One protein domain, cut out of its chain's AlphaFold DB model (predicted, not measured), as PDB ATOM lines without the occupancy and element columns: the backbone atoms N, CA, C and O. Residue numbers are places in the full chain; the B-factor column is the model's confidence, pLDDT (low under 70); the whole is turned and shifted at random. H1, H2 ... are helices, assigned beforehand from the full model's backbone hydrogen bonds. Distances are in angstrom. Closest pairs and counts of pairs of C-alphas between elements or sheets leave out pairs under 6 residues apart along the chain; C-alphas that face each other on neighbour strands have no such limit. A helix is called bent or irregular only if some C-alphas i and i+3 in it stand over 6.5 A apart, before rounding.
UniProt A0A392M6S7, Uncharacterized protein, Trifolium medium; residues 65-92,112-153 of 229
ATOM      1  N   GLU A  65      97.591  82.466  94.336       95.25
ATOM      2  CA  GLU A  65      98.849  83.108  94.732       95.25
ATOM      3  C   GLU A  65      99.846  82.094  95.303       95.25
ATOM      4  O   GLU A  65     101.024  82.104  94.927       95.25
ATOM      5  N   GLN A  66      99.372  81.166  96.140       93.88
ATOM      6  CA  GLN A  66     100.193  80.083  96.677       93.88
ATOM      7  C   GLN A  66     100.747  79.191  95.559       93.88
ATOM      8  O   GLN A  66     101.956  78.963  95.498       93.88
ATOM      9  N   LYS A  67      99.901  78.727  94.630       90.69
ATOM     10  CA  LYS A  67     100.339  77.904  93.488       90.69
ATOM     11  C   LYS A  67     101.369  78.623  92.616       90.69
ATOM     12  O   LYS A  67     102.329  78.000  92.162       90.69
ATOM     13  N   ASN A  68     101.208  79.929  92.412       94.06
ATOM     14  CA  ASN A  68     102.162  80.734  91.653       94.06
ATOM     15  C   ASN A  68     103.534  80.806  92.349       94.06
ATOM     16  O   ASN A  68     104.572  80.641  91.706       94.06
ATOM     17  N   LEU A  69     103.555  80.977  93.675       95.12
ATOM     18  CA  LEU A  69     104.793  80.962  94.459       95.12
ATOM     19  C   LEU A  69     105.507  79.601  94.382       95.12
ATOM     20  O   LEU A  69     106.730  79.537  94.229       95.12
ATOM     21  N   GLU A  70     104.754  78.502  94.448       87.75
ATOM     22  CA  GLU A  70     105.293  77.144  94.297       87.75
ATOM     23  C   GLU A  70     105.916  76.917  92.918       87.75
ATOM     24  O   GLU A  70     106.988  76.315  92.814       87.75
ATOM     25  N   GLN A  71     105.269  77.422  91.867       87.69
ATOM     26  CA  GLN A  71     105.776  77.338  90.504       87.69
ATOM     27  C   GLN A  71     107.077  78.131  90.333       87.69
ATOM     28  O   GLN A  71     108.032  77.607  89.756       87.69
ATOM     29  N   GLU A  72     107.150  79.358  90.852       93.56
ATOM     30  CA  GLU A  72     108.372  80.170  90.782       93.56
ATOM     31  C   GLU A  72     109.521  79.516  91.566       93.56
ATOM     32  O   GLU A  72     110.651  79.449  91.082       93.56
ATOM     33  N   THR A  73     109.223  78.928  92.727       89.62
ATOM     34  CA  THR A  73     110.201  78.158  93.514       89.62
ATOM     35  C   THR A  73     110.729  76.959  92.725       89.62
ATOM     36  O   THR A  73     111.935  76.707  92.688       89.62
ATOM     37  N   LEU A  74     109.843  76.218  92.053       82.06
ATOM     38  CA  LEU A  74     110.237  75.089  91.212       82.06
ATOM     39  C   LEU A  74     111.113  75.536  90.038       82.06
ATOM     40  O   LEU A  74     112.121  74.896  89.747       82.06
ATOM     41  N   LYS A  75     110.757  76.647  89.390       88.38
ATOM     42  CA  LYS A  75     111.537  77.227  88.297       88.38
ATOM     43  C   LYS A  75     112.948  77.603  88.752       88.38
ATOM     44  O   LYS A  75     113.908  77.222  88.093       88.38
ATOM     45  N   GLN A  76     113.086  78.260  89.903       92.06
ATOM     46  CA  GLN A  76     114.397  78.589  90.475       92.06
ATOM     47  C   GLN A  76     115.234  77.338  90.765       92.06
ATOM     48  O   GLN A  76     116.437  77.326  90.498       92.06
ATOM     49  N   LYS A  77     114.607  76.262  91.258       82.38
ATOM     50  CA  LYS A  77     115.285  74.973  91.453       82.38
ATOM     51  C   LYS A  77     115.734  74.362  90.127       82.38
ATOM     52  O   LYS A  77     116.867  73.902  90.048       82.38
ATOM     53  N   MET A  78     114.910  74.398  89.077       79.69
ATOM     54  CA  MET A  78     115.325  73.927  87.747       79.69
ATOM     55  C   MET A  78     116.500  74.736  87.191       79.69
ATOM     56  O   MET A  78     117.472  74.144  86.740       79.69
ATOM     57  N   GLU A  79     116.468  76.068  87.282       86.25
ATOM     58  CA  GLU A  79     117.584  76.923  86.842       86.25
ATOM     59  C   GLU A  79     118.872  76.639  87.636       86.25
ATOM     60  O   GLU A  79     119.986  76.681  87.101       86.25
ATOM     61  N   HIS A  80     118.739  76.340  88.931       86.44
ATOM     62  CA  HIS A  80     119.856  75.905  89.763       86.44
ATOM     63  C   HIS A  80     120.423  74.562  89.286       86.44
ATOM     64  O   HIS A  80     121.639  74.443  89.113       86.44
ATOM     65  N   TRP A  81     119.557  73.590  89.001       79.81
ATOM     66  CA  TRP A  81     119.943  72.296  88.446       79.81
ATOM     67  C   TRP A  81     120.625  72.431  87.087       79.81
ATOM     68  O   TRP A  81     121.704  71.878  86.904       79.81
ATOM     69  N   GLU A  82     120.080  73.218  86.160       81.69
ATOM     70  CA  GLU A  82     120.706  73.489  84.860       81.69
ATOM     71  C   GLU A  82     122.115  74.070  85.019       81.69
ATOM     72  O   GLU A  82     123.042  73.682  84.307       81.69
ATOM     73  N   ARG A  83     122.313  74.957  86.000       85.69
ATOM     74  CA  ARG A  83     123.635  75.509  86.316       85.69
ATOM     75  C   ARG A  83     124.589  74.449  86.856       85.69
ATOM     76  O   ARG A  83     125.772  74.493  86.525       85.69
ATOM     77  N   ILE A  84     124.106  73.537  87.697       79.50
ATOM     78  CA  ILE A  84     124.892  72.410  88.210       79.50
ATOM     79  C   ILE A  84     125.272  71.478  87.054       79.50
ATOM     80  O   ILE A  84     126.456  71.222  86.842       79.50
ATOM     81  N   PHE A  85     124.304  71.045  86.244       77.06
ATOM     82  CA  PHE A  85     124.542  70.192  85.078       77.06
ATOM     83  C   PHE A  85     125.490  70.835  84.067       77.06
ATOM     84  O   PHE A  85     126.395  70.169  83.571       77.06
ATOM     85  N   GLY A  86     125.358  72.139  83.820       79.19
ATOM     86  CA  GLY A  86     126.252  72.887  82.937       79.19
ATOM     87  C   GLY A  86     127.705  72.960  83.423       79.19
ATOM     88  O   GLY A  86     128.589  73.257  82.625       79.19
ATOM     89  N   ARG A  87     127.984  72.687  84.707       78.62
ATOM     90  CA  ARG A  87     129.361  72.515  85.211       78.62
ATOM     91  C   ARG A  87     129.893  71.108  84.972       78.62
ATOM     92  O   ARG A  87     131.098  70.947  84.796       78.62
ATOM     93  N   PHE A  88     129.014  70.109  85.014       68.44
ATOM     94  CA  PHE A  88     129.376  68.702  84.864       68.44
ATOM     95  C   PHE A  88     129.534  68.278  83.420       68.44
ATOM     96  O   PHE A  88     130.412  67.474  83.138       68.44
ATOM     97  N   VAL A  89     128.715  68.818  82.520       65.25
ATOM     98  CA  VAL A  89     128.944  68.707  81.085       65.25
ATOM     99  C   VAL A  89     130.081  69.680  80.795       65.25
ATOM    100  O   VAL A  89     129.842  70.892  80.779       65.25
ATOM    101  N   PRO A  90     131.333  69.213  80.600       60.53
ATOM    102  CA  PRO A  90     132.376  70.106  80.132       60.53
ATOM    103  C   PRO A  90     131.852  70.719  78.841       60.53
ATOM    104  O   PRO A  90     131.054  70.099  78.141       60.53
ATOM    105  N   ASN A  91     132.260  71.934  78.519       52.88
ATOM    106  CA  ASN A  91     131.873  72.574  77.275       52.88
ATOM    107  C   ASN A  91     132.477  71.786  76.091       52.88
ATOM    108  O   ASN A  91     133.510  72.161  75.538       52.88
ATOM    109  N   ILE A  92     131.865  70.646  75.743       54.31
ATOM    110  CA  ILE A  92     132.329  69.639  74.778       54.31
ATOM    111  C   ILE A  92     132.442  70.267  73.383       54.31
ATOM    112  O   ILE A  92     133.095  69.723  72.498       54.31
ATOM    113  N   ILE A 112     123.208  61.917  70.676       62.59
ATOM    114  CA  ILE A 112     122.800  60.727  71.437       62.59
ATOM    115  C   ILE A 112     124.011  60.042  72.082       62.59
ATOM    116  O   ILE A 112     123.915  59.534  73.194       62.59
ATOM    117  N   TYR A 113     125.170  60.058  71.420       65.06
ATOM    118  CA  TYR A 113     126.384  59.448  71.971       65.06
ATOM    119  C   TYR A 113     126.930  60.217  73.179       65.06
ATOM    120  O   TYR A 113     127.326  59.604  74.166       65.06
ATOM    121  N   VAL A 114     126.882  61.552  73.140       64.81
ATOM    122  CA  VAL A 114     127.391  62.402  74.230       64.81
ATOM    123  C   VAL A 114     126.584  62.213  75.518       64.81
ATOM    124  O   VAL A 114     127.154  62.156  76.607       64.81
ATOM    125  N   THR A 115     125.260  62.069  75.419       67.19
ATOM    126  CA  THR A 115     124.414  61.800  76.592       67.19
ATOM    127  C   THR A 115     124.635  60.390  77.141       67.19
ATOM    128  O   THR A 115     124.634  60.206  78.358       67.19
ATOM    129  N   TYR A 116     124.893  59.411  76.270       70.62
ATOM    130  CA  TYR A 116     125.189  58.033  76.668       70.62
ATOM    131  C   TYR A 116     126.535  57.906  77.397       70.62
ATOM    132  O   TYR A 116     126.635  57.182  78.386       70.62
ATOM    133  N   GLU A 117     127.564  58.633  76.952       76.00
ATOM    134  CA  GLU A 117     128.870  58.679  77.623       76.00
ATOM    135  C   GLU A 117     128.778  59.311  79.013       76.00
ATOM    136  O   GLU A 117     129.295  58.737  79.970       76.00
ATOM    137  N   LEU A 118     128.063  60.433  79.143       72.75
ATOM    138  CA  LEU A 118     127.848  61.095  80.432       72.75
ATOM    139  C   LEU A 118     127.114  60.170  81.416       72.75
ATOM    140  O   LEU A 118     127.484  60.055  82.585       72.75
ATOM    141  N   PHE A 119     126.092  59.467  80.925       72.25
ATOM    142  CA  PHE A 119     125.330  58.510  81.719       72.25
ATOM    143  C   PHE A 119     126.171  57.290  82.126       72.25
ATOM    144  O   PHE A 119     126.111  56.838  83.270       72.25
ATOM    145  N   ASN A 120     127.003  56.773  81.220       76.44
ATOM    146  CA  ASN A 120     127.922  55.683  81.535       76.44
ATOM    147  C   ASN A 120     129.011  56.109  82.526       76.44
ATOM    148  O   ASN A 120     129.343  55.324  83.414       76.44
ATOM    149  N   GLU A 121     129.547  57.331  82.428       80.06
ATOM    150  CA  GLU A 121     130.500  57.846  83.420       80.06
ATOM    151  C   GLU A 121     129.848  57.937  84.803       80.06
ATOM    152  O   GLU A 121     130.449  57.506  85.789       80.06
ATOM    153  N   PHE A 122     128.604  58.414  84.868       75.94
ATOM    154  CA  PHE A 122     127.828  58.454  86.101       75.94
ATOM    155  C   PHE A 122     127.664  57.061  86.726       75.94
ATOM    156  O   PHE A 122     127.952  56.881  87.909       75.94
ATOM    157  N   ILE A 123     127.289  56.052  85.929       74.12
ATOM    158  CA  ILE A 123     127.160  54.665  86.405       74.12
ATOM    159  C   ILE A 123     128.503  54.099  86.880       74.12
ATOM    160  O   ILE A 123     128.556  53.409  87.898       74.12
ATOM    161  N   GLN A 124     129.592  54.363  86.158       78.75
ATOM    162  CA  GLN A 124     130.901  53.798  86.491       78.75
ATOM    163  C   GLN A 124     131.585  54.507  87.664       78.75
ATOM    164  O   GLN A 124     132.427  53.910  88.338       78.75
ATOM    165  N   ARG A 125     131.282  55.788  87.898       80.12
ATOM    166  CA  ARG A 125     131.959  56.621  88.903       80.12
ATOM    167  C   ARG A 125     130.978  57.469  89.719       80.12
ATOM    168  O   ARG A 125     131.167  58.684  89.800       80.12
ATOM    169  N   PRO A 126     130.010  56.852  90.418       72.06
ATOM    170  CA  PRO A 126     128.989  57.579  91.173       72.06
ATOM    171  C   PRO A 126     129.586  58.492  92.250       72.06
ATOM    172  O   PRO A 126     129.055  59.565  92.497       72.06
ATOM    173  N   ARG A 127     130.762  58.149  92.800       76.62
ATOM    174  CA  ARG A 127     131.466  58.976  93.800       76.62
ATOM    175  C   ARG A 127     131.840  60.379  93.324       76.62
ATOM    176  O   ARG A 127     132.052  61.266  94.136       76.62
ATOM    177  N   ARG A 128     131.961  60.599  92.009       74.81
ATOM    178  CA  ARG A 128     132.202  61.945  91.451       74.81
ATOM    179  C   ARG A 128     130.948  62.820  91.455       74.81
ATOM    180  O   ARG A 128     131.047  64.015  91.196       74.81
ATOM    181  N   TYR A 129     129.806  62.205  91.728       74.56
ATOM    182  CA  TYR A 129     128.476  62.784  91.688       74.56
ATOM    183  C   TYR A 129     127.726  62.527  93.007       74.56
ATOM    184  O   TYR A 129     126.504  62.589  93.013       74.56
ATOM    185  N   GLU A 130     128.432  62.240  94.110       77.75
ATOM    186  CA  GLU A 130     127.822  62.079  95.444       77.75
ATOM    187  C   GLU A 130     127.035  63.340  95.823       77.75
ATOM    188  O   GLU A 130     125.830  63.255  96.032       77.75
ATOM    189  N   ASP A 131     127.648  64.523  95.700       76.62
ATOM    190  CA  ASP A 131     126.967  65.809  95.916       76.62
ATOM    191  C   ASP A 131     125.724  65.990  95.022       76.62
ATOM    192  O   ASP A 131     124.775  66.681  95.378       76.62
ATOM    193  N   PHE A 132     125.726  65.410  93.820       74.19
ATOM    194  CA  PHE A 132     124.588  65.484  92.903       74.19
ATOM    195  C   PHE A 132     123.459  64.541  93.337       74.19
ATOM    196  O   PHE A 132     122.292  64.928  93.299       74.19
ATOM    197  N   LEU A 133     123.805  63.321  93.749       78.06
ATOM    198  CA  LEU A 133     122.860  62.316  94.227       78.06
ATOM    199  C   LEU A 133     122.182  62.755  95.522       78.06
ATOM    200  O   LEU A 133     120.962  62.665  95.598       78.06
ATOM    201  N   ASP A 134     122.939  63.287  96.480       81.31
ATOM    202  CA  ASP A 134     122.393  63.758  97.755       81.31
ATOM    203  C   ASP A 134     121.387  64.899  97.530       81.31
ATOM    204  O   ASP A 134     120.259  64.843  98.017       81.31
ATOM    205  N   ASN A 135     121.735  65.873  96.679       76.62
ATOM    206  CA  ASN A 135     120.825  66.960  96.301       76.62
ATOM    207  C   ASN A 135     119.580  66.458  95.541       76.62
ATOM    208  O   ASN A 135     118.501  67.042  95.646       76.62
ATOM    209  N   TRP A 136     119.718  65.408  94.726       76.19
ATOM    210  CA  TRP A 136     118.602  64.838  93.969       76.19
ATOM    211  C   TRP A 136     117.642  64.065  94.878       76.19
ATOM    212  O   TRP A 136     116.427  64.173  94.715       76.19
ATOM    213  N   ILE A 137     118.180  63.318  95.844       79.88
ATOM    214  CA  ILE A 137     117.404  62.605  96.861       79.88
ATOM    215  C   ILE A 137     116.623  63.609  97.714       79.88
ATOM    216  O   ILE A 137     115.406  63.478  97.808       79.88
ATOM    217  N   GLU A 138     117.277  64.659  98.222       83.19
ATOM    218  CA  GLU A 138     116.615  65.722  98.998       83.19
ATOM    219  C   GLU A 138     115.460  66.364  98.207       83.19
ATOM    220  O   GLU A 138     114.369  66.581  98.734       83.19
ATOM    221  N   PHE A 139     115.659  66.607  96.907       77.25
ATOM    222  CA  PHE A 139     114.615  67.153  96.040       77.25
ATOM    223  C   PHE A 139     113.406  66.216  95.874       77.25
ATOM    224  O   PHE A 139     112.270  66.698  95.845       77.25
ATOM    225  N   ILE A 140     113.627  64.902  95.737       75.88
ATOM    226  CA  ILE A 140     112.539  63.916  95.640       75.88
ATOM    227  C   ILE A 140     111.788  63.822  96.972       75.88
ATOM    228  O   ILE A 140     110.563  63.926  96.979       75.88
ATOM    229  N   GLU A 141     112.503  63.711  98.092       82.25
ATOM    230  CA  GLU A 141     111.899  63.616  99.427       82.25
ATOM    231  C   GLU A 141     111.053  64.853  99.767       82.25
ATOM    232  O   GLU A 141     109.946  64.735 100.302       82.25
ATOM    233  N   GLU A 142     111.516  66.051  99.394       79.38
ATOM    234  CA  GLU A 142     110.751  67.290  99.560       79.38
ATOM    235  C   GLU A 142     109.456  67.284  98.727       79.38
ATOM    236  O   GLU A 142     108.418  67.796  99.161       79.38
ATOM    237  N   LYS A 143     109.491  66.706  97.519       74.31
ATOM    238  CA  LYS A 143     108.321  66.622  96.636       74.31
ATOM    239  C   LYS A 143     107.280  65.636  97.143       74.31
ATOM    240  O   LYS A 143     106.097  65.987  97.145       74.31
ATOM    241  N   ASP A 144     107.710  64.469  97.604       75.38
ATOM    242  CA  ASP A 144     106.815  63.445  98.143       75.38
ATOM    243  C   ASP A 144     106.166  63.911  99.452       75.38
ATOM    244  O   ASP A 144     104.946  63.818  99.610       75.38
ATOM    245  N   SER A 145     106.943  64.548 100.335       76.06
ATOM    246  CA  SER A 145     106.431  65.115 101.592       76.06
ATOM    247  C   SER A 145     105.329  66.151 101.345       76.06
ATOM    248  O   SER A 145     104.288  66.150 102.007       76.06
ATOM    249  N   LYS A 146     105.511  67.014 100.339       70.25
ATOM    250  CA  LYS A 146     104.541  68.064 100.011       70.25
ATOM    251  C   LYS A 146     103.268  67.527  99.348       70.25
ATOM    252  O   LYS A 146     102.197  68.109  99.514       70.25
ATOM    253  N   ALA A 147     103.363  66.427  98.601       71.19
ATOM    254  CA  ALA A 147     102.196  65.769  98.015       71.19
ATOM    255  C   ALA A 147     101.291  65.139  99.091       71.19
ATOM    256  O   ALA A 147     100.065  65.170  98.967       71.19
ATOM    257  N   GLN A 148     101.886  64.625 100.170       61.97
ATOM    258  CA  GLN A 148     101.160  63.991 101.270       61.97
ATOM    259  C   GLN A 148     100.423  65.005 102.165       61.97
ATOM    260  O   GLN A 148      99.314  64.731 102.627       61.97
ATOM    261  N   GLU A 149     100.988  66.201 102.355       59.97
ATOM    262  CA  GLU A 149     100.401  67.251 103.201       59.97
ATOM    263  C   GLU A 149      99.094  67.829 102.613       59.97
ATOM    264  O   GLU A 149      98.166  68.155 103.351       59.97
ATOM    265  N   GLY A 150      98.968  67.877 101.279       56.16
ATOM    266  CA  GLY A 150      97.743  68.321 100.597       56.16
ATOM    267  C   GLY A 150      96.635  67.263 100.529       56.16
ATOM    268  O   GLY A 150      95.455  67.588 100.661       56.16
ATOM    269  N   ALA A 151      96.990  65.984 100.373       50.44
ATOM    270  CA  ALA A 151      96.009  64.900 100.245       50.44
ATOM    271  C   ALA A 151      95.275  64.581 101.566       50.44
ATOM    272  O   ALA A 151      94.147  64.079 101.555       50.44
ATOM    273  N   SER A 152      95.893  64.893 102.712       49.69
ATOM    274  CA  SER A 152      95.351  64.570 104.037       49.69
ATOM    275  C   SER A 152      94.270  65.541 104.537       49.69
ATOM    276  O   SER A 152      93.564  65.198 105.484       49.69
ATOM    277  N   ALA A 153      94.125  66.732 103.947       48.38
ATOM    278  CA  ALA A 153      93.188  67.749 104.440       48.38
ATOM    279  C   ALA A 153      91.898  67.880 103.607       48.38
ATOM    280  O   ALA A 153      90.862  68.264 104.149       48.38
TER     281      ALA A 153
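AT A GLANCE: This is residues 65 to 92 and 112 to 153 of the 229 residues of an uncharacterized protein of Trifolium medium (UniProt A0A392M6S7). Two long helices, H1 and H3, run side by side in opposite directions with a gap between them, and the shorter H2 makes a corner with the first end of H3, a loose open frame. The 70 residues printed have three named helices, in the order H1, H2, H3, and no named strand: all helix. The whole is loose, radius of gyration of the C-alphas 15.7 A, a rod spanning 46 by 22 by 21 A.

IN THESE COORDINATES: Find C-alpha 65 at (98.849, 83.108, 94.732); from there H1 runs 35.2 A to residue 88. H2 holds residues 112 to 124. H3, residues 126 to 153, runs 39.5 A to C-alpha 153 at (93.188, 67.749, 104.440); it is irregular, C-alphas 128 and 131 being 7.9 A apart, with a kink of 43 degrees near residue 133.

HOW THE PARTS SIT: H1 and H3 are near each other, with 9 pairs of C-alphas within 10 A. H1 and H2 are apart. H2 and H3 are close but not clearly touching, about perpendicular at 86 degrees; their closest C-alphas, of Phe 122 and Tyr 129, are 7.1 A apart. Every O i to N i+4 pair is within hydrogen-bond range in H1 and H2, 20 of 24 in H3.

THE WHOLE: Residues 93 to 111 are not printed; C-alphas 92 and 112 are 13.5 A apart across the cut. The link from H2 to H3 is tight. Look for pLDDT under 70 at residues 88 to 92, 112 to 115 and 148 to 153.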